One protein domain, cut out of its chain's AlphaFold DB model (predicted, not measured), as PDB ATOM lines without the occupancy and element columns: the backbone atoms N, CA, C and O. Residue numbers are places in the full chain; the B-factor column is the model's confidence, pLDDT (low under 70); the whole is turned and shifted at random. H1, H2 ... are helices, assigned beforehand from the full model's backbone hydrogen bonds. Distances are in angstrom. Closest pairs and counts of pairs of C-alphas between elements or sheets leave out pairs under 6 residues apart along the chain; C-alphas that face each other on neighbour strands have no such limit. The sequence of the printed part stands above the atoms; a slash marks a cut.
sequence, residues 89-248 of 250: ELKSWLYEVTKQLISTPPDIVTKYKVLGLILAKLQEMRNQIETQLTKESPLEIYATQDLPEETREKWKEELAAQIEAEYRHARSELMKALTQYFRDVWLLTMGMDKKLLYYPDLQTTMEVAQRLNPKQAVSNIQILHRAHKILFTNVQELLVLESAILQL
ATOM      1  N   GLU A  89     129.965 136.489 165.554       89.56
ATOM      2  CA  GLU A  89     129.037 135.658 166.319       89.56
ATOM      3  C   GLU A  89     129.803 134.629 167.157       89.56
ATOM      4  O   GLU A  89     129.592 134.511 168.365       89.56
ATOM      5  N   LEU A  90     130.772 133.947 166.539       89.06
ATOM      6  CA  LEU A  90     131.599 132.960 167.225       89.06
ATOM      7  C   LEU A  90     132.498 133.604 168.290       89.06
ATOM      8  O   LEU A  90     132.672 133.031 169.361       89.06
ATOM      9  N   LYS A  91     133.028 134.809 168.036       91.25
ATOM     10  CA  LYS A  91     133.784 135.596 169.030       91.25
ATOM     11  C   LYS A  91     132.912 135.965 170.227       91.25
ATOM     12  O   LYS A  91     133.366 135.842 171.361       91.25
ATOM     13  N   SER A  92     131.679 136.406 169.978       92.06
ATOM     14  CA  SER A  92     130.730 136.757 171.037       92.06
ATOM     15  C   SER A  92     130.357 135.537 171.876       92.06
ATOM     16  O   SER A  92     130.386 135.603 173.100       92.06
ATOM     17  N   TRP A  93     130.069 134.404 171.234       94.56
ATOM     18  CA  TRP A  93     129.819 133.148 171.940       94.56
ATOM     19  C   TRP A  93     131.038 132.700 172.757       94.56
ATOM     20  O   TRP A  93     130.907 132.344 173.929       94.56
ATOM     21  N   LEU A  94     132.238 132.773 172.172       93.75
ATOM     22  CA  LEU A  94     133.478 132.418 172.853       93.75
ATOM     23  C   LEU A  94     133.669 133.285 174.101       93.75
ATOM     24  O   LEU A  94     134.007 132.755 175.153       93.75
ATOM     25  N   TYR A  95     133.381 134.586 174.026       92.00
ATOM     26  CA  TYR A  95     133.426 135.464 175.193       92.00
ATOM     27  C   TYR A  95     132.546 134.950 176.346       92.00
ATOM     28  O   TYR A  95     133.026 134.871 177.478       92.00
ATOM     29  N   GLU A  96     131.321 134.491 176.074       91.94
ATOM     30  CA  GLU A  96     130.453 133.890 177.102       91.94
ATOM     31  C   GLU A  96     131.037 132.604 177.702       91.94
ATOM     32  O   GLU A  96     130.989 132.414 178.919       91.94
ATOM     33  N   VAL A  97     131.668 131.756 176.883       92.56
ATOM     34  CA  VAL A  97     132.389 130.571 177.377       92.56
ATOM     35  C   VAL A  97     133.528 130.985 178.307       92.56
ATOM     36  O   VAL A  97     133.654 130.452 179.410       92.56
ATOM     37  N   THR A  98     134.335 131.969 177.909       91.62
ATOM     38  CA  THR A  98     135.479 132.414 178.717       91.62
ATOM     39  C   THR A  98     135.069 133.035 180.051       91.62
ATOM     40  O   THR A  98     135.785 132.868 181.035       91.62
ATOM     41  N   LYS A  99     133.897 133.681 180.129       90.25
ATOM     42  CA  LYS A  99     133.335 134.154 181.404       90.25
ATOM     43  C   LYS A  99     133.050 133.007 182.370       90.25
ATOM     44  O   LYS A  99     133.238 133.162 183.573       90.25
ATOM     45  N   GLN A 100     132.614 131.849 181.869       89.81
ATOM     46  CA  GLN A 100     132.433 130.676 182.726       89.81
ATOM     47  C   GLN A 100     133.779 130.135 183.217       89.81
ATOM     48  O   GLN A 100     133.883 129.753 184.379       89.81
ATOM     49  N   LEU A 101     134.819 130.163 182.377       86.62
ATOM     50  CA  LEU A 101     136.162 129.690 182.745       86.62
ATOM     51  C   LEU A 101     136.794 130.493 183.889       86.62
ATOM     52  O   LEU A 101     137.540 129.935 184.690       86.62
ATOM     53  N   ILE A 102     136.479 131.786 183.992       85.56
ATOM     54  CA  ILE A 102     136.958 132.635 185.091       85.56
ATOM     55  C   ILE A 102     136.090 132.541 186.353       85.56
ATOM     56  O   ILE A 102     136.499 133.045 187.398       85.56
ATOM     57  N   SER A 103     134.925 131.884 186.314       75.56
ATOM     58  CA  SER A 103     134.125 131.694 187.529       75.56
ATOM     59  C   SER A 103     134.893 130.841 188.556       75.56
ATOM     60  O   SER A 103     135.627 129.920 188.194       75.56
ATOM     61  N   THR A 104     134.827 131.224 189.834       66.88
ATOM     62  CA  THR A 104     135.665 130.656 190.905       66.88
ATOM     63  C   THR A 104     134.793 129.903 191.914       66.88
ATOM     64  O   THR A 104     133.780 130.465 192.338       66.88
ATOM     65  N   PRO A 105     135.194 128.697 192.373       65.50
ATOM     66  CA  PRO A 105     136.368 127.925 191.948       65.50
ATOM     67  C   PRO A 105     136.137 127.148 190.632       65.50
ATOM     68  O   PRO A 105     135.008 126.736 190.374       65.50
ATOM     69  N   PRO A 106     137.196 126.903 189.827       67.19
ATOM     70  CA  PRO A 106     137.134 126.045 188.642       67.19
ATOM     71  C   PRO A 106     136.984 124.580 189.072       67.19
ATOM     72  O   PRO A 106     137.939 123.814 189.191       67.19
ATOM     73  N   ASP A 107     135.752 124.208 189.374       80.06
ATOM     74  CA  ASP A 107     135.357 122.877 189.798       80.06
ATOM     75  C   ASP A 107     134.808 122.049 188.624       80.06
ATOM     76  O   ASP A 107     134.738 122.477 187.466       80.06
ATOM     77  N   ILE A 108     134.401 120.819 188.926       87.19
ATOM     78  CA  ILE A 108     133.742 119.946 187.953       87.19
ATOM     79  C   ILE A 108     132.474 120.594 187.365       87.19
ATOM     80  O   ILE A 108     132.169 120.390 186.190       87.19
ATOM     81  N   VAL A 109     131.776 121.437 188.135       88.69
ATOM     82  CA  VAL A 109     130.578 122.158 187.689       88.69
ATOM     83  C   VAL A 109     130.928 123.154 186.585       88.69
ATOM     84  O   VAL A 109     130.214 123.231 185.585       88.69
ATOM     85  N   THR A 110     132.045 123.869 186.709       89.25
ATOM     86  CA  THR A 110     132.545 124.793 185.678       89.25
ATOM     87  C   THR A 110     132.796 124.067 184.355       89.25
ATOM     88  O   THR A 110     132.369 124.533 183.297       89.25
ATOM     89  N   LYS A 111     133.401 122.875 184.410       91.06
ATOM     90  CA  LYS A 111     133.639 122.038 183.222       91.06
ATOM     91  C   LYS A 111     132.333 121.606 182.552       91.06
ATOM     92  O   LYS A 111     132.198 121.745 181.338       91.06
ATOM     93  N   TYR A 112     131.341 121.171 183.329       92.75
ATOM     94  CA  TYR A 112     130.026 120.809 182.789       92.75
ATOM     95  C   TYR A 112     129.246 122.006 182.229       92.75
ATOM     96  O   TYR A 112     128.572 121.863 181.210       92.75
ATOM     97  N   LYS A 113     129.372 123.203 182.819       92.31
ATOM     98  CA  LYS A 113     128.793 124.434 182.250       92.31
ATOM     99  C   LYS A 113     129.388 124.753 180.881       92.31
ATOM    100  O   LYS A 113     128.646 125.032 179.943       92.31
ATOM    101  N   VAL A 114     130.713 124.671 180.751       93.12
ATOM    102  CA  VAL A 114     131.412 124.884 179.474       93.12
ATOM    103  C   VAL A 114     130.995 123.838 178.443       93.12
ATOM    104  O   VAL A 114     130.678 124.199 177.311       93.12
ATOM    105  N   LEU A 115     130.926 122.562 178.835       95.12
ATOM    106  CA  LEU A 115     130.422 121.494 177.971       95.12
ATOM    107  C   LEU A 115     128.989 121.790 177.501       95.12
ATOM    108  O   LEU A 115     128.711 121.696 176.310       95.12
ATOM    109  N   GLY A 116     128.105 122.216 178.408       95.44
ATOM    110  CA  GLY A 116     126.734 122.607 178.082       95.44
ATOM    111  C   GLY A 116     126.661 123.747 177.063       95.44
ATOM    112  O   GLY A 116     125.892 123.656 176.109       95.44
ATOM    113  N   LEU A 117     127.500 124.781 177.201       95.69
ATOM    114  CA  LEU A 117     127.577 125.887 176.236       95.69
ATOM    115  C   LEU A 117     128.068 125.439 174.852       95.69
ATOM    116  O   LEU A 117     127.582 125.944 173.839       95.69
ATOM    117  N   ILE A 118     129.016 124.500 174.802       96.25
ATOM    118  CA  ILE A 118     129.520 123.913 173.551       96.25
ATOM    119  C   ILE A 118     128.423 123.101 172.865       96.25
ATOM    120  O   ILE A 118     128.152 123.324 171.687       96.25
ATOM    121  N   LEU A 119     127.761 122.204 173.597       96.81
ATOM    122  CA  LEU A 119     126.686 121.370 173.056       96.81
ATOM    123  C   LEU A 119     125.498 122.215 172.585       96.81
ATOM    124  O   LEU A 119     124.972 121.979 171.501       96.81
ATOM    125  N   ALA A 120     125.119 123.239 173.355       97.00
ATOM    126  CA  ALA A 120     124.065 124.168 172.965       97.00
ATOM    127  C   ALA A 120     124.408 124.893 171.655       97.00
ATOM    128  O   ALA A 120     123.558 124.983 170.771       97.00
ATOM    129  N   LYS A 121     125.659 125.350 171.494       97.25
ATOM    130  CA  LYS A 121     126.086 126.022 170.260       97.25
ATOM    131  C   LYS A 121     126.139 125.079 169.064       97.25
ATOM    132  O   LYS A 121     125.733 125.467 167.973       97.25
ATOM    133  N   LEU A 122     126.597 123.844 169.255       96.81
ATOM    134  CA  LEU A 122     126.582 122.823 168.205       96.81
ATOM    135  C   LEU A 122     125.155 122.500 167.754       96.81
ATOM    136  O   LEU A 122     124.888 122.465 166.554       96.81
ATOM    137  N   GLN A 123     124.225 122.345 168.699       97.25
ATOM    138  CA  GLN A 123     122.818 122.119 168.379       97.25
ATOM    139  C   GLN A 123     122.205 123.315 167.641       97.25
ATOM    140  O   GLN A 123     121.485 123.127 166.664       97.25
ATOM    141  N   GLU A 124     122.505 124.541 168.078       97.38
ATOM    142  CA  GLU A 124     122.075 125.765 167.399       97.38
ATOM    143  C   GLU A 124     122.578 125.801 165.949       97.38
ATOM    144  O   GLU A 124     121.774 125.967 165.031       97.38
ATOM    145  N   MET A 125     123.879 125.577 165.730       95.94
ATOM    146  CA  MET A 125     124.483 125.529 164.393       95.94
ATOM    147  C   MET A 125     123.835 124.450 163.520       95.94
ATOM    148  O   MET A 125     123.505 124.710 162.366       95.94
ATOM    149  N   ARG A 126     123.606 123.248 164.069       97.25
ATOM    150  CA  ARG A 126     122.936 122.155 163.353       97.25
ATOM    151  C   ARG A 126     121.530 122.554 162.918       97.25
ATOM    152  O   ARG A 126     121.192 122.382 161.753       97.25
ATOM    153  N   ASN A 127     120.746 123.132 163.826       97.62
ATOM    154  CA  ASN A 127     119.381 123.571 163.539       97.62
ATOM    155  C   ASN A 127     119.353 124.676 162.468       97.62
ATOM    156  O   ASN A 127     118.480 124.667 161.600       97.62
ATOM    157  N   GLN A 128     120.300 125.620 162.511       96.00
ATOM    158  CA  GLN A 128     120.431 126.673 161.499       96.00
ATOM    159  C   GLN A 128     120.747 126.085 160.116       96.00
ATOM    160  O   GLN A 128     120.065 126.425 159.150       96.00
ATOM    161  N   ILE A 129     121.714 125.164 160.034       95.12
ATOM    162  CA  ILE A 129     122.099 124.467 158.794       95.12
ATOM    163  C   ILE A 129     120.925 123.662 158.234       95.12
ATOM    164  O   ILE A 129     120.595 123.790 157.059       95.12
ATOM    165  N   GLU A 130     120.265 122.866 159.077       96.25
ATOM    166  CA  GLU A 130     119.103 122.060 158.698       96.25
ATOM    167  C   GLU A 130     117.969 122.946 158.173       96.25
ATOM    168  O   GLU A 130     117.415 122.678 157.109       96.25
ATOM    169  N   THR A 131     117.688 124.060 158.851       95.69
ATOM    170  CA  THR A 131     116.671 125.029 158.417       95.69
ATOM    171  C   THR A 131     117.030 125.665 157.076       95.69
ATOM    172  O   THR A 131     116.165 125.798 156.212       95.69
ATOM    173  N   GLN A 132     118.281 126.094 156.902       93.31
ATOM    174  CA  GLN A 132     118.724 126.760 155.681       93.31
ATOM    175  C   GLN A 132     118.692 125.803 154.484       93.31
ATOM    176  O   GLN A 132     118.054 126.105 153.479       93.31
ATOM    177  N   LEU A 133     119.309 124.628 154.613       91.06
ATOM    178  CA  LEU A 133     119.392 123.661 153.520       91.06
ATOM    179  C   LEU A 133     118.037 123.053 153.173       91.06
ATOM    180  O   LEU A 133     117.764 122.824 152.000       91.06
ATOM    181  N   THR A 134     117.158 122.837 154.157       91.81
ATOM    182  CA  THR A 134     115.799 122.346 153.879       91.81
ATOM    183  C   THR A 134     115.015 123.360 153.049       91.81
ATOM    184  O   THR A 134     114.399 122.973 152.058       91.81
ATOM    185  N   LYS A 135     115.097 124.660 153.377       91.00
ATOM    186  CA  LYS A 135     114.446 125.735 152.601       91.00
ATOM    187  C   LYS A 135     114.941 125.819 151.158       91.00
ATOM    188  O   LYS A 135     114.168 126.155 150.268       91.00
ATOM    189  N   GLU A 136     116.222 125.544 150.938       87.44
ATOM    190  CA  GLU A 136     116.856 125.556 149.614       87.44
ATOM    191  C   GLU A 136     116.704 124.213 148.873       87.44
ATOM    192  O   GLU A 136     117.071 124.100 147.702       87.44
ATOM    193  N   SER A 137     116.161 123.184 149.534       87.00
ATOM    194  CA  SER A 137     116.091 121.834 148.982       87.00
ATOM    195  C   SER A 137     114.992 121.688 147.919       87.00
ATOM    196  O   SER A 137     113.904 122.260 148.052       87.00
ATOM    197  N   PRO A 138     115.202 120.831 146.902       84.00
ATOM    198  CA  PRO A 138     114.160 120.482 145.936       84.00
ATOM    199  C   PRO A 138     112.885 119.912 146.578       84.00
ATOM    200  O   PRO A 138     111.802 120.056 146.015       84.00
ATOM    201  N   LEU A 139     112.997 119.292 147.759       82.38
ATOM    202  CA  LEU A 139     111.860 118.739 148.503       82.38
ATOM    203  C   LEU A 139     110.863 119.821 148.926       82.38
ATOM    204  O   LEU A 139     109.661 119.598 148.821       82.38
ATOM    205  N   GLU A 140     111.358 120.976 149.368       84.25
ATOM    206  CA  GLU A 140     110.521 122.106 149.781       84.25
ATOM    207  C   GLU A 140     110.057 122.919 148.563       84.25
ATOM    208  O   GLU A 140     108.888 123.285 148.449       84.25
ATOM    209  N   ILE A 141     110.954 123.141 147.594       85.12
ATOM    210  CA  ILE A 141     110.668 123.925 146.381       85.12
ATOM    211  C   ILE A 141     109.586 123.255 145.517       85.12
ATOM    212  O   ILE A 141     108.728 123.940 144.958       85.12
ATOM    213  N   TYR A 142     109.607 121.924 145.413       83.88
ATOM    214  CA  TYR A 142     108.658 121.141 144.617       83.88
ATOM    215  C   TYR A 142     107.649 120.373 145.480       83.88
ATOM    216  O   TYR A 142     107.057 119.404 145.008       83.88
ATOM    217  N   ALA A 143     107.410 120.808 146.723       77.31
ATOM    218  CA  ALA A 143     106.542 120.111 147.678       77.31
ATOM    219  C   ALA A 143     105.111 119.861 147.159       77.31
ATOM    220  O   ALA A 143     104.464 118.893 147.555       77.31
ATOM    221  N   THR A 144     104.612 120.720 146.264       78.31
ATOM    222  CA  THR A 144     103.273 120.612 145.662       78.31
ATOM    223  C   THR A 144     103.224 119.781 144.379       78.31
ATOM    224  O   THR A 144     102.135 119.558 143.848       78.31
ATOM    225  N   GLN A 145     104.369 119.329 143.862       80.31
ATOM    226  CA  GLN A 145     104.431 118.498 142.663       80.31
ATOM    227  C   GLN A 145     104.333 117.015 143.019       80.31
ATOM    228  O   GLN A 145     104.946 116.535 143.976       80.31
ATOM    229  N   ASP A 146     103.577 116.279 142.206       78.06
ATOM    230  CA  ASP A 146     103.445 114.834 142.349       78.06
ATOM    231  C   ASP A 146     104.671 114.157 141.721       78.06
ATOM    232  O   ASP A 146     104.784 113.995 140.504       78.06
ATOM    233  N   LEU A 147     105.660 113.879 142.568       78.88
ATOM    234  CA  LEU A 147     106.950 113.310 142.188       78.88
ATOM    235  C   LEU A 147     106.982 111.809 142.503       78.88
ATOM    236  O   LEU A 147     106.465 111.406 143.548       78.88
ATOM    237  N   PRO A 148     107.652 110.988 141.669       87.44
ATOM    238  CA  PRO A 148     107.893 109.585 141.983       87.44
ATOM    239  C   PRO A 148     108.562 109.417 143.353       87.44
ATOM    240  O   PRO A 148     109.483 110.164 143.698       87.44
ATOM    241  N   GLU A 149     108.130 108.409 144.113       84.69
ATOM    242  CA  GLU A 149     108.619 108.138 145.473       84.69
ATOM    243  C   GLU A 149     110.143 107.931 145.513       84.69
ATOM    244  O   GLU A 149     110.821 108.483 146.375       84.69
ATOM    245  N   GLU A 150     110.701 107.256 144.505       87.06
ATOM    246  CA  GLU A 150     112.145 107.038 144.347       87.06
ATOM    247  C   GLU A 150     112.945 108.353 144.270       87.06
ATOM    248  O   GLU A 150     113.974 108.506 144.928       87.06
ATOM    249  N   THR A 151     112.456 109.341 143.513       85.44
ATOM    250  CA  THR A 151     113.104 110.658 143.390       85.44
ATOM    251  C   THR A 151     113.082 111.407 144.720       85.44
ATOM    252  O   THR A 151     114.065 112.051 145.091       85.44
ATOM    253  N   ARG A 152     111.969 111.304 145.458       84.69
ATOM    254  CA  ARG A 152     111.806 111.950 146.763       84.69
ATOM    255  C   ARG A 152     112.759 111.356 147.799       84.69
ATOM    256  O   ARG A 152     113.384 112.116 148.534       84.69
ATOM    257  N   GLU A 153     112.894 110.033 147.847       87.50
ATOM    258  CA  GLU A 153     113.841 109.372 148.754       87.50
ATOM    259  C   GLU A 153     115.289 109.740 148.421       87.50
ATOM    260  O   GLU A 153     116.042 110.129 149.313       87.50
ATOM    261  N   LYS A 154     115.655 109.764 147.134       87.12
ATOM    262  CA  LYS A 154     116.994 110.190 146.714       87.12
ATOM    263  C   LYS A 154     117.330 111.616 147.166       87.12
ATOM    264  O   LYS A 154     118.409 111.856 147.700       87.12
ATOM    265  N   TRP A 155     116.411 112.569 146.996       87.50
ATOM    266  CA  TRP A 155     116.633 113.948 147.447       87.50
ATOM    267  C   TRP A 155     116.715 114.074 148.970       87.50
ATOM    268  O   TRP A 155     117.456 114.923 149.464       87.50
ATOM    269  N   LYS A 156     116.001 113.232 149.729       88.75
ATOM    270  CA  LYS A 156     116.151 113.176 151.192       88.75
ATOM    271  C   LYS A 156     117.540 112.694 151.592       88.75
ATOM    272  O   LYS A 156     118.145 113.288 152.480       88.75
ATOM    273  N   GLU A 157     118.051 111.652 150.940       86.38
ATOM    274  CA  GLU A 157     119.406 111.150 151.186       86.38
ATOM    275  C   GLU A 157     120.470 112.206 150.849       86.38
ATOM    276  O   GLU A 157     121.384 112.436 151.643       86.38
ATOM    277  N   GLU A 158     120.326 112.892 149.710       83.44
ATOM    278  CA  GLU A 158     121.215 113.986 149.299       83.44
ATOM    279  C   GLU A 158     121.186 115.150 150.303       83.44
ATOM    280  O   GLU A 158     122.246 115.603 150.747       83.44
ATOM    281  N   LEU A 159     119.993 115.585 150.729       87.50
ATOM    282  CA  LEU A 159     119.828 116.642 151.730       87.50
ATOM    283  C   LEU A 159     120.451 116.245 153.075       87.50
ATOM    284  O   LEU A 159     121.197 117.028 153.663       87.50
ATOM    285  N   ALA A 160     120.197 115.024 153.551       88.50
ATOM    286  CA  ALA A 160     120.771 114.524 154.798       88.50
ATOM    287  C   ALA A 160     122.307 114.472 154.737       88.50
ATOM    288  O   ALA A 160     122.985 114.878 155.686       88.50
ATOM    289  N   ALA A 161     122.869 114.027 153.609       80.50
ATOM    290  CA  ALA A 161     124.311 114.014 153.392       80.50
ATOM    291  C   ALA A 161     124.907 115.433 153.368       80.50
ATOM    292  O   ALA A 161     125.989 115.648 153.924       80.50
ATOM    293  N   GLN A 162     124.204 116.398 152.766       81.00
ATOM    294  CA  GLN A 162     124.624 117.797 152.719       81.00
ATOM    295  C   GLN A 162     124.578 118.453 154.106       81.00
ATOM    296  O   GLN A 162     125.563 119.072 154.509       81.00
ATOM    297  N   ILE A 163     123.500 118.244 154.871       87.69
ATOM    298  CA  ILE A 163     123.377 118.719 156.260       87.69
ATOM    299  C   ILE A 163     124.522 118.172 157.114       87.69
ATOM    300  O   ILE A 163     125.180 118.932 157.823       87.69
ATOM    301  N   GLU A 164     124.812 116.872 157.026       87.75
ATOM    302  CA  GLU A 164     125.894 116.262 157.803       87.75
ATOM    303  C   GLU A 164     127.284 116.751 157.357       87.75
ATOM    304  O   GLU A 164     128.207 116.876 158.165       87.75
ATOM    305  N   ALA A 165     127.481 117.042 156.070       80.94
ATOM    306  CA  ALA A 165     128.726 117.632 155.585       80.94
ATOM    307  C   ALA A 165     128.938 119.051 156.141       80.94
ATOM    308  O   ALA A 165     129.999 119.317 156.717       80.94
ATOM    309  N   GLU A 166     127.927 119.916 156.035       84.06
ATOM    310  CA  GLU A 166     127.973 121.291 156.546       84.06
ATOM    311  C   GLU A 166     128.098 121.327 158.072       84.06
ATOM    312  O   GLU A 166     128.919 122.070 158.618       84.06
ATOM    313  N   TYR A 167     127.374 120.460 158.784       91.38
ATOM    314  CA  TYR A 167     127.482 120.351 160.238       91.38
ATOM    315  C   TYR A 167     128.901 119.974 160.679       91.38
ATOM    316  O   TYR A 167     129.468 120.601 161.580       91.38
ATOM    317  N   ARG A 168     129.533 118.996 160.015       86.88
ATOM    318  CA  ARG A 168     130.927 118.620 160.310       86.88
ATOM    319  C   ARG A 168     131.900 119.770 160.072       86.88
ATOM    320  O   ARG A 168     132.862 119.905 160.835       86.88
ATOM    321  N   HIS A 169     131.662 120.588 159.049       84.94
ATOM    322  CA  HIS A 169     132.451 121.788 158.793       84.94
ATOM    323  C   HIS A 169     132.256 122.838 159.902       84.94
ATOM    324  O   HIS A 169     133.240 123.271 160.506       84.94
ATOM    325  N   ALA A 170     131.011 123.165 160.262       88.69
ATOM    326  CA  ALA A 170     130.697 124.108 161.339       88.69
ATOM    327  C   ALA A 170     131.287 123.676 162.695       88.69
ATOM    328  O   ALA A 170     131.945 124.467 163.378       88.69
ATOM    329  N   ARG A 171     131.156 122.391 163.050       93.69
ATOM    330  CA  ARG A 171     131.788 121.806 164.242       93.69
ATOM    331  C   ARG A 171     133.305 121.962 164.223       93.69
ATOM    332  O   ARG A 171     133.913 122.255 165.252       93.69
ATOM    333  N   SER A 172     133.930 121.756 163.064       89.06
ATOM    334  CA  SER A 172     135.374 121.925 162.904       89.06
ATOM    335  C   SER A 172     135.811 123.370 163.161       89.06
ATOM    336  O   SER A 172     136.816 123.585 163.841       89.06
ATOM    337  N   GLU A 173     135.050 124.356 162.684       88.75
ATOM    338  CA  GLU A 173     135.339 125.773 162.934       88.75
ATOM    339  C   GLU A 173     135.144 126.157 164.412       88.75
ATOM    340  O   GLU A 173     135.978 126.877 164.965       88.75
ATOM    341  N   LEU A 174     134.132 125.605 165.094       93.31
ATOM    342  CA  LEU A 174     133.965 125.773 166.545       93.31
ATOM    343  C   LEU A 174     135.182 125.230 167.323       93.31
ATOM    344  O   LEU A 174     135.755 125.925 168.165       93.31
ATOM    345  N   MET A 175     135.617 124.003 167.013       92.50
ATOM    346  CA  MET A 175     136.783 123.374 167.651       92.50
ATOM    347  C   MET A 175     138.077 124.150 167.390       92.50
ATOM    348  O   MET A 175     138.929 124.285 168.277       92.50
ATOM    349  N   LYS A 176     138.222 124.694 166.182       89.69
ATOM    350  CA  LYS A 176     139.344 125.551 165.808       89.69
ATOM    351  C   LYS A 176     139.340 126.855 166.602       89.69
ATOM    352  O   LYS A 176     140.395 127.213 167.117       89.69
ATOM    353  N   ALA A 177     138.190 127.506 166.780       92.12
ATOM    354  CA  ALA A 177     138.075 128.712 167.600       92.12
ATOM    355  C   ALA A 177     138.443 128.457 169.070       92.12
ATOM    356  O   ALA A 177     139.219 129.216 169.653       92.12
ATOM    357  N   LEU A 178     137.980 127.342 169.651       94.19
ATOM    358  CA  LEU A 178     138.392 126.920 170.996       94.19
ATOM    359  C   LEU A 178     139.912 126.701 171.072       94.19
ATOM    360  O   LEU A 178     140.572 127.187 171.988       94.19
ATOM    361  N   THR A 179     140.495 126.024 170.081       93.00
ATOM    362  CA  THR A 179     141.946 125.784 170.027       93.00
ATOM    363  C   THR A 179     142.738 127.090 169.871       93.00
ATOM    364  O   THR A 179     143.765 127.268 170.523       93.00
ATOM    365  N   GLN A 180     142.260 128.026 169.044       92.06
ATOM    366  CA  GLN A 180     142.849 129.357 168.861       92.06
ATOM    367  C   GLN A 180     142.797 130.181 170.152       92.06
ATOM    368  O   GLN A 180     143.782 130.825 170.502       92.06
ATOM    369  N   TYR A 181     141.698 130.096 170.903       94.88
ATOM    370  CA  TYR A 181     141.597 130.723 172.217       94.88
ATOM    371  C   TYR A 181     142.623 130.157 173.207       94.88
ATOM    372  O   TYR A 181     143.377 130.910 173.820       94.88
ATOM    373  N   PHE A 182     142.721 128.830 173.338       94.75
ATOM    374  CA  PHE A 182     143.701 128.227 174.249       94.75
ATOM    375  C   PHE A 182     145.154 128.434 173.793       94.75
ATOM    376  O   PHE A 182     146.051 128.496 174.634       94.75
ATOM    377  N   ARG A 183     145.401 128.621 172.488       94.19
ATOM    378  CA  ARG A 183     146.688 129.117 171.974       94.19
ATOM    379  C   ARG A 183     147.004 130.504 172.527       94.19
ATOM    380  O   ARG A 183     148.131 130.719 172.962       94.19
ATOM    381  N   ASP A 184     146.047 131.422 172.519       94.56
ATOM    382  CA  ASP A 184     146.244 132.774 173.049       94.56
ATOM    383  C   ASP A 184     146.511 132.756 174.559       94.56
ATOM    384  O   ASP A 184     147.443 133.414 175.024       94.56
ATOM    385  N   VAL A 185     145.777 131.927 175.310       94.94
ATOM    386  CA  VAL A 185     146.050 131.667 176.734       94.94
ATOM    387  C   VAL A 185     147.490 131.183 176.925       94.94
ATOM    388  O   VAL A 185     148.224 131.749 177.733       94.94
ATOM    389  N   TRP A 186     147.936 130.189 176.149       95.56
ATOM    390  CA  TRP A 186     149.311 129.689 176.223       95.56
ATOM    391  C   TRP A 186     150.356 130.764 175.896       95.56
ATOM    392  O   TRP A 186     151.325 130.907 176.643       95.56
ATOM    393  N   LEU A 187     150.158 131.561 174.844       91.31
ATOM    394  CA  LEU A 187     151.067 132.662 174.503       91.31
ATOM    395  C   LEU A 187     151.193 133.672 175.652       91.31
ATOM    396  O   LEU A 187     152.298 134.127 175.947       91.31
ATOM    397  N   LEU A 188     150.096 133.973 176.349       94.25
ATOM    398  CA  LEU A 188     150.135 134.828 177.534       94.25
ATOM    399  C   LEU A 188     150.881 134.173 178.708       94.25
ATOM    400  O   LEU A 188     151.637 134.869 179.382       94.25
ATOM    401  N   THR A 189     150.777 132.851 178.910       93.56
ATOM    402  CA  THR A 189     151.608 132.145 179.916       93.56
ATOM    403  C   THR A 189     153.110 132.201 179.606       93.56
ATOM    404  O   THR A 189     153.931 132.069 180.511       93.56
ATOM    405  N   MET A 190     153.479 132.400 178.335       91.31
ATOM    406  CA  MET A 190     154.860 132.602 177.873       91.31
ATOM    407  C   MET A 190     155.327 134.062 177.983       91.31
ATOM    408  O   MET A 190     156.479 134.348 177.672       91.31
ATOM    409  N   GLY A 191     154.456 134.993 178.394       89.44
ATOM    410  CA  GLY A 191     154.772 136.422 178.452       89.44
ATOM    411  C   GLY A 191     154.838 137.109 177.080       89.44
ATOM    412  O   GLY A 191     155.502 138.134 176.945       89.44
ATOM    413  N   MET A 192     154.184 136.550 176.057       89.12
ATOM    414  CA  MET A 192     154.189 137.108 174.699       89.12
ATOM    415  C   MET A 192     153.295 138.354 174.578       89.12
ATOM    416  O   MET A 192     152.313 138.511 175.306       89.12
ATOM    417  N   ASP A 193     153.612 139.234 173.620       85.69
ATOM    418  CA  ASP A 193     152.849 140.464 173.355       85.69
ATOM    419  C   ASP A 193     151.417 140.154 172.871       85.69
ATOM    420  O   ASP A 193     151.200 139.288 172.016       85.69
ATOM    421  N   LYS A 194     150.436 140.921 173.372       86.56
ATOM    422  CA  LYS A 194     149.016 140.825 172.999       86.56
ATOM    423  C   LYS A 194     148.761 140.956 171.491       86.56
ATOM    424  O   LYS A 194     147.765 140.436 170.999       86.56
ATOM    425  N   LYS A 195     149.652 141.610 170.740       85.75
ATOM    426  CA  LYS A 195     149.575 141.739 169.273       85.75
ATOM    427  C   LYS A 195     149.670 140.403 168.529       85.75
ATOM    428  O   LYS A 195     149.288 140.339 167.366       85.75
ATOM    429  N   LEU A 196     150.198 139.358 169.170       84.38
ATOM    430  CA  LEU A 196     150.333 138.013 168.591       84.38
ATOM    431  C   LEU A 196     149.106 137.121 168.838       84.38
ATOM    432  O   LEU A 196     149.040 135.995 168.321       84.38
ATOM    433  N   LEU A 197     148.162 137.605 169.649       88.94
ATOM    434  CA  LEU A 197     146.936 136.894 169.973       88.94
ATOM    435  C   LEU A 197     145.979 136.938 168.786       88.94
ATOM    436  O   LEU A 197     145.881 137.935 168.070       88.94
ATOM    437  N   TYR A 198     145.257 135.844 168.603       88.88
ATOM    438  CA  TYR A 198     144.184 135.747 167.630       88.88
ATOM    439  C   TYR A 198     142.952 136.550 168.077       88.88
ATOM    440  O   TYR A 198     142.290 137.182 167.256       88.88
ATOM    441  N   TYR A 199     142.680 136.584 169.382       91.12
ATOM    442  CA  TYR A 199     141.593 137.321 170.015       91.12
ATOM    443  C   TYR A 199     142.123 138.379 171.003       91.12
ATOM    444  O   TYR A 199     141.891 138.273 172.212       91.12
ATOM    445  N   PRO A 200     142.805 139.438 170.528       88.00
ATOM    446  CA  PRO A 200     143.453 140.422 171.402       88.00
ATOM    447  C   PRO A 200     142.473 141.177 172.319       88.00
ATOM    448  O   PRO A 200     142.865 141.624 173.397       88.00
ATOM    449  N   ASP A 201     141.201 141.281 171.921       88.88
ATOM    450  CA  ASP A 201     140.166 142.012 172.666       88.88
ATOM    451  C   ASP A 201     139.427 141.157 173.713       88.88
ATOM    452  O   ASP A 201     138.598 141.685 174.454       88.88
ATOM    453  N   LEU A 202     139.673 139.840 173.778       89.62
ATOM    454  CA  LEU A 202     139.050 138.984 174.793       89.62
ATOM    455  C   LEU A 202     139.714 139.230 176.153       89.62
ATOM    456  O   LEU A 202     140.750 138.643 176.478       89.62
ATOM    457  N   GLN A 203     139.098 140.099 176.954       85.56
ATOM    458  CA  GLN A 203     139.634 140.572 178.240       85.56
ATOM    459  C   GLN A 203     139.895 139.437 179.249       85.56
ATOM    460  O   GLN A 203     140.883 139.476 179.978       85.56
ATOM    461  N   THR A 204     139.073 138.388 179.218       89.81
ATOM    462  CA  THR A 204     139.137 137.205 180.097       89.81
ATOM    463  C   THR A 204     140.364 136.317 179.862       89.81
ATOM    464  O   THR A 204     140.722 135.516 180.723       89.81
ATOM    465  N   THR A 205     141.040 136.438 178.714       92.50
ATOM    466  CA  THR A 205     142.156 135.550 178.328       92.50
ATOM    467  C   THR A 205     143.319 135.617 179.320       92.50
ATOM    468  O   THR A 205     143.913 134.591 179.645       92.50
ATOM    469  N   MET A 206     143.628 136.814 179.833       91.75
ATOM    470  CA  MET A 206     144.717 136.999 180.800       91.75
ATOM    471  C   MET A 206     144.404 136.344 182.149       91.75
ATOM    472  O   MET A 206     145.285 135.737 182.750       91.75
ATOM    473  N   GLU A 207     143.157 136.426 182.612       91.50
ATOM    474  CA  GLU A 207     142.737 135.832 183.888       91.50
ATOM    475  C   GLU A 207     142.851 134.306 183.862       91.50
ATOM    476  O   GLU A 207     143.330 133.705 184.822       91.50
ATOM    477  N   VAL A 208     142.474 133.676 182.744       91.50
ATOM    478  CA  VAL A 208     142.660 132.230 182.552       91.50
ATOM    479  C   VAL A 208     144.148 131.885 182.465       91.50
ATOM    480  O   VAL A 208     144.593 130.927 183.092       91.50
ATOM    481  N   ALA A 209     144.947 132.681 181.745       93.12
ATOM    482  CA  ALA A 209     146.387 132.449 181.630       93.12
ATOM    483  C   ALA A 209     147.105 132.497 182.989       93.12
ATOM    484  O   ALA A 209     147.986 131.682 183.237       93.12
ATOM    485  N   GLN A 210     146.703 133.392 183.896       92.62
ATOM    486  CA  GLN A 210     147.295 133.505 185.236       92.62
ATOM    487  C   GLN A 210     147.029 132.289 186.141       92.62
ATOM    488  O   GLN A 210     147.774 132.076 187.098       92.62
ATOM    489  N   ARG A 211     146.002 131.482 185.849       90.62
ATOM    490  CA  ARG A 211     145.682 130.250 186.596       90.62
ATOM    491  C   ARG A 211     146.509 129.048 186.152       90.62
ATOM    492  O   ARG A 211     146.539 128.033 186.845       90.62
ATOM    493  N   LEU A 212     147.176 129.151 185.003       92.25
ATOM    494  CA  LEU A 212     147.845 128.036 184.351       92.25
ATOM    495  C   LEU A 212     149.344 128.270 184.259       92.25
ATOM    496  O   LEU A 212     149.826 129.368 183.994       92.25
ATOM    497  N   ASN A 213     150.100 127.186 184.391       93.94
ATOM    498  CA  ASN A 213     151.486 127.190 183.960       93.94
ATOM    499  C   ASN A 213     151.593 126.876 182.450       93.94
ATOM    500  O   ASN A 213     150.700 126.250 181.866       93.94
ATOM    501  N   PRO A 214     152.722 127.230 181.818       91.62
ATOM    502  CA  PRO A 214     153.053 126.879 180.438       91.62
ATOM    503  C   PRO A 214     152.693 125.468 179.973       91.62
ATOM    504  O   PRO A 214     152.142 125.282 178.890       91.62
ATOM    505  N   LYS A 215     153.022 124.456 180.782       93.44
ATOM    506  CA  LYS A 215     152.836 123.047 180.420       93.44
ATOM    507  C   LYS A 215     151.355 122.675 180.424       93.44
ATOM    508  O   LYS A 215     150.906 121.979 179.517       93.44
ATOM    509  N   GLN A 216     150.596 123.171 181.401       95.50
ATOM    510  CA  GLN A 216     149.143 122.997 181.474       95.50
ATOM    511  C   GLN A 216     148.439 123.667 180.289       95.50
ATOM    512  O   GLN A 216     147.569 123.057 179.671       95.50
ATOM    513  N   ALA A 217     148.853 124.881 179.917       93.19
ATOM    514  CA  ALA A 217     148.261 125.592 178.788       93.19
ATOM    515  C   ALA A 217     148.512 124.877 177.443       93.19
ATOM    516  O   ALA A 217     147.583 124.725 176.651       93.19
ATOM    517  N   VAL A 218     149.722 124.346 177.205       91.38
ATOM    518  CA  VAL A 218     149.987 123.497 176.022       91.38
ATOM    519  C   VAL A 218     149.174 122.202 176.062       91.38
ATOM    520  O   VAL A 218     148.648 121.785 175.030       91.38
ATOM    521  N   SER A 219     149.047 121.573 177.235       94.75
ATOM    522  CA  SER A 219     148.244 120.355 177.412       94.75
ATOM    523  C   SER A 219     146.791 120.573 176.969       94.75
ATOM    524  O   SER A 219     146.264 119.774 176.199       94.75
ATOM    525  N   ASN A 220     146.177 121.709 177.321       95.38
ATOM    526  CA  ASN A 220     144.825 122.059 176.862       95.38
ATOM    527  C   ASN A 220     144.707 122.102 175.332       95.38
ATOM    528  O   ASN A 220     143.756 121.558 174.766       95.38
ATOM    529  N   ILE A 221     145.689 122.700 174.650       93.25
ATOM    530  CA  ILE A 221     145.731 122.746 173.181       93.25
ATOM    531  C   ILE A 221     145.814 121.326 172.608       93.25
ATOM    532  O   ILE A 221     145.100 120.995 171.664       93.25
ATOM    533  N   GLN A 222     146.661 120.469 173.185       90.81
ATOM    534  CA  GLN A 222     146.822 119.081 172.742       90.81
ATOM    535  C   GLN A 222     145.547 118.252 172.952       90.81
ATOM    536  O   GLN A 222     145.177 117.477 172.067       90.81
ATOM    537  N   ILE A 223     144.860 118.437 174.085       95.38
ATOM    538  CA  ILE A 223     143.576 117.795 174.394       95.38
ATOM    539  C   ILE A 223     142.530 118.176 173.340       95.38
ATOM    540  O   ILE A 223     141.930 117.291 172.725       95.38
ATOM    541  N   LEU A 224     142.361 119.474 173.062       94.62
ATOM    542  CA  LEU A 224     141.393 119.956 172.071       94.62
ATOM    543  C   LEU A 224     141.745 119.522 170.648       94.62
ATOM    544  O   LEU A 224     140.867 119.088 169.904       94.62
ATOM    545  N   HIS A 225     143.026 119.560 170.279       87.94
ATOM    546  CA  HIS A 225     143.477 119.097 168.971       87.94
ATOM    547  C   HIS A 225     143.226 117.592 168.781       87.94
ATOM    548  O   HIS A 225     142.759 117.157 167.724       87.94
ATOM    549  N   ARG A 226     143.480 116.780 169.815       88.94
ATOM    550  CA  ARG A 226     143.173 115.345 169.796       88.94
ATOM    551  C   ARG A 226     141.670 115.104 169.668       88.94
ATOM    552  O   ARG A 226     141.275 114.279 168.845       88.94
ATOM    553  N   ALA A 227     140.855 115.820 170.440       93.38
ATOM    554  CA  ALA A 227     139.400 115.737 170.366       93.38
ATOM    555  C   ALA A 227     138.900 116.073 168.955       93.38
ATOM    556  O   ALA A 227     138.176 115.283 168.351       93.38
ATOM    557  N   HIS A 228     139.383 117.177 168.378       91.19
ATOM    558  CA  HIS A 228     139.057 117.594 167.015       91.19
ATOM    559  C   HIS A 228     139.401 116.514 165.985       91.19
ATOM    560  O   HIS A 228     138.571 116.193 165.139       91.19
ATOM    561  N   LYS A 229     140.573 115.876 166.101       83.94
ATOM    562  CA  LYS A 229     140.972 114.766 165.223       83.94
ATOM    563  C   LYS A 229     140.047 113.549 165.347       83.94
ATOM    564  O   LYS A 229     139.698 112.949 164.331       83.94
ATOM    565  N   ILE A 230     139.654 113.180 166.568       85.69
ATOM    566  CA  ILE A 230     138.756 112.040 166.821       85.69
ATOM    567  C   ILE A 230     137.349 112.325 166.281       85.69
ATOM    568  O   ILE A 230     136.733 111.427 165.713       85.69
ATOM    569  N   LEU A 231     136.873 113.571 166.348       87.75
ATOM    570  CA  LEU A 231     135.575 113.977 165.790       87.75
ATOM    571  C   LEU A 231     135.478 113.827 164.258       87.75
ATOM    572  O   LEU A 231     134.383 113.918 163.711       87.75
ATOM    573  N   PHE A 232     136.579 113.581 163.537       79.12
ATOM    574  CA  PHE A 232     136.531 113.203 162.114       79.12
ATOM    575  C   PHE A 232     136.291 111.705 161.876       79.12
ATOM    576  O   PHE A 232     136.192 111.272 160.726       79.12
ATOM    577  N   THR A 233     136.229 110.908 162.940       80.81
ATOM    578  CA  THR A 233     135.976 109.464 162.898       80.81
ATOM    579  C   THR A 233     134.554 109.148 163.369       80.81
ATOM    580  O   THR A 233     133.838 110.035 163.827       80.81
ATOM    581  N   ASN A 234     134.117 107.893 163.229       78.88
ATOM    582  CA  ASN A 234     132.769 107.473 163.616       78.88
ATOM    583  C   ASN A 234     132.680 107.226 165.135       78.88
ATOM    584  O   ASN A 234     132.696 106.082 165.587       78.88
ATOM    585  N   VAL A 235     132.677 108.302 165.924       88.12
ATOM    586  CA  VAL A 235     132.622 108.271 167.395       88.12
ATOM    587  C   VAL A 235     131.493 109.179 167.877       88.12
ATOM    588  O   VAL A 235     131.185 110.184 167.240       88.12
ATOM    589  N   GLN A 236     130.881 108.837 169.014       92.62
ATOM    590  CA  GLN A 236     129.860 109.671 169.647       92.62
ATOM    591  C   GLN A 236     130.438 111.034 170.055       92.62
ATOM    592  O   GLN A 236     131.343 111.113 170.886       92.62
ATOM    593  N   GLU A 237     129.890 112.107 169.483       94.00
ATOM    594  CA  GLU A 237     130.360 113.485 169.669       94.00
ATOM    595  C   GLU A 237     130.378 113.912 171.140       94.00
ATOM    596  O   GLU A 237     131.399 114.404 171.624       94.00
ATOM    597  N   LEU A 238     129.281 113.655 171.858       95.31
ATOM    598  CA  LEU A 238     129.139 113.996 173.272       95.31
ATOM    599  C   LEU A 238     130.276 113.413 174.115       95.31
ATOM    600  O   LEU A 238     130.890 114.135 174.892       95.31
ATOM    601  N   LEU A 239     130.595 112.133 173.917       94.81
ATOM    602  CA  LEU A 239     131.625 111.439 174.688       94.81
ATOM    603  C   LEU A 239     133.018 112.042 174.455       94.81
ATOM    604  O   LEU A 239     133.801 112.194 175.392       94.81
ATOM    605  N   VAL A 240     133.334 112.395 173.204       95.69
ATOM    606  CA  VAL A 240     134.627 113.002 172.853       95.69
ATOM    607  C   VAL A 240     134.758 114.383 173.487       95.69
ATOM    608  O   VAL A 240     135.804 114.695 174.058       95.69
ATOM    609  N   LEU A 241     133.703 115.196 173.405       96.38
ATOM    610  CA  LEU A 241     133.688 116.539 173.979       96.38
ATOM    611  C   LEU A 241     133.723 116.495 175.507       96.38
ATOM    612  O   LEU A 241     134.537 117.190 176.106       96.38
ATOM    613  N   GLU A 242     132.911 115.648 176.140       95.88
ATOM    614  CA  GLU A 242     132.909 115.478 177.593       95.88
ATOM    615  C   GLU A 242     134.294 115.063 178.093       95.88
ATOM    616  O   GLU A 242     134.866 115.731 178.956       95.88
ATOM    617  N   SER A 243     134.885 114.024 177.494       95.19
ATOM    618  CA  SER A 243     136.223 113.559 177.862       95.19
ATOM    619  C   SER A 243     137.275 114.663 177.722       95.19
ATOM    620  O   SER A 243     138.091 114.849 178.626       95.19
ATOM    621  N   ALA A 244     137.235 115.429 176.629       95.38
ATOM    622  CA  ALA A 244     138.174 116.517 176.389       95.38
ATOM    623  C   ALA A 244     138.023 117.648 177.417       95.38
ATOM    624  O   ALA A 244     139.008 118.060 178.026       95.38
ATOM    625  N   ILE A 245     136.796 118.122 177.652       94.38
ATOM    626  CA  ILE A 245     136.524 119.222 178.587       94.38
ATOM    627  C   ILE A 245     136.855 118.820 180.029       94.38
ATOM    628  O   ILE A 245     137.443 119.610 180.770       94.38
ATOM    629  N   LEU A 246     136.565 117.575 180.420       93.06
ATOM    630  CA  LEU A 246     136.922 117.060 181.742       93.06
ATOM    631  C   LEU A 246     138.440 117.004 181.968       93.06
ATOM    632  O   LEU A 246     138.891 117.216 183.096       93.06
ATOM    633  N   GLN A 247     139.228 116.789 180.915       93.62
ATOM    634  CA  GLN A 247     140.693 116.754 180.982       93.62
ATOM    635  C   GLN A 247     141.355 118.139 180.966       93.62
ATOM    636  O   GLN A 247     142.535 118.229 181.300       93.62
ATOM    637  N   LEU A 248     140.631 119.214 180.626       91.94
ATOM    638  CA  LEU A 248     141.207 120.561 180.601       91.94
ATOM    639  C   LEU A 248     141.711 120.998 181.985       91.94
ATOM    640  O   LEU A 248     141.075 120.762 183.020       91.94
TER     641      LEU A 248
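This is residues 89 to 248 of the 250 residues of an uncharacterized protein of Verrucomicrobia subdivision 3 bacterium (UniProt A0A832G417). A long helix, H4, runs nearly the whole length of a rod-shaped model, and a second long helix, H2, crosses it on a slant, running back the opposite way. H6 and H7, next to the second half of H4 and the first half of H2, complete an up-and-down bundle of four helices, H2, H4, H6 and H7, each running against the one before it. H1 packs on H2 and H4, short H5 packs on the last part of H4, and tiny H3 sits near the other end of the rod. The printed part has 160 residues with seven named helices, H1 to H7 in chain order, and no named strand; its class is all helix. It is loose, with a radius of gyration of the C-alphas of 19.5 A and spans of 65 by 29 by 24 A.

H1, residues 89 to 101, and H2, residues 108 to 136, form a helical hairpin; they touch, closest at the C-alphas of Val 97 and Val 114, 6.1 A apart. The hub is H4, residues 149 to 189, which touches five helices. H1 touches it at a steep tilt of 53 degrees, closest at the C-alphas of Leu 90 and Leu 174, 7.6 A apart. H2 touches H4 with residues 122 to 134 alone, opposite ways at a steep tilt of 37 degrees, only just past shallow; the closest C-alphas, of Arg 126 and Tyr 167, are 5.8 A apart. H3, residues 138 to 141, touches H4, with the C-alphas of Leu 139 and Trp 155 closest at 6.8 A. H5, residues 205 to 211, touches H4 at a steep tilt of 63 degrees, closest at the C-alphas of Val 185 and Ala 209, 5.0 A apart. H6, residues 214 to 230, touches H4 at a shallow tilt of 8 degrees, opposite ways; the closest C-alphas, of Trp 186 and Ala 217, are 4.9 A apart. H7, residues 237 to 247, forms a helical hairpin with H6, closest at the C-alphas of Ile 223 and Ala 244, 5.9 A apart. H7 also touches H2, closest at the C-alphas of Lys 111 and Ile 245, 6.1 A apart. H4 and H7 are apart, as are H2 and H6. Every O i to N i+4 pair is within hydrogen-bond range in H1, H2, H4, H6 and H7, and 2 of 3 are in H5; H3 is too short for such a pair.

H1 begins at C-alpha 89, (129.037, 135.658, 166.319). H2 is 42.3 A long and H4 60.1 A, from C-alpha 149 at (108.619, 108.138, 145.473). H6 is 24.7 A long. H7 ends at C-alpha 247, (140.693, 116.754, 180.982).

The C-alphas farthest apart, of Asp 146 and Gly 191, are 66.4 A apart. The printed part has no cut. The link from H4 to H5, residues 190 to 204, is long. The mean pLDDT of the printed part is 89.7; residues 104 to 106 are under 70.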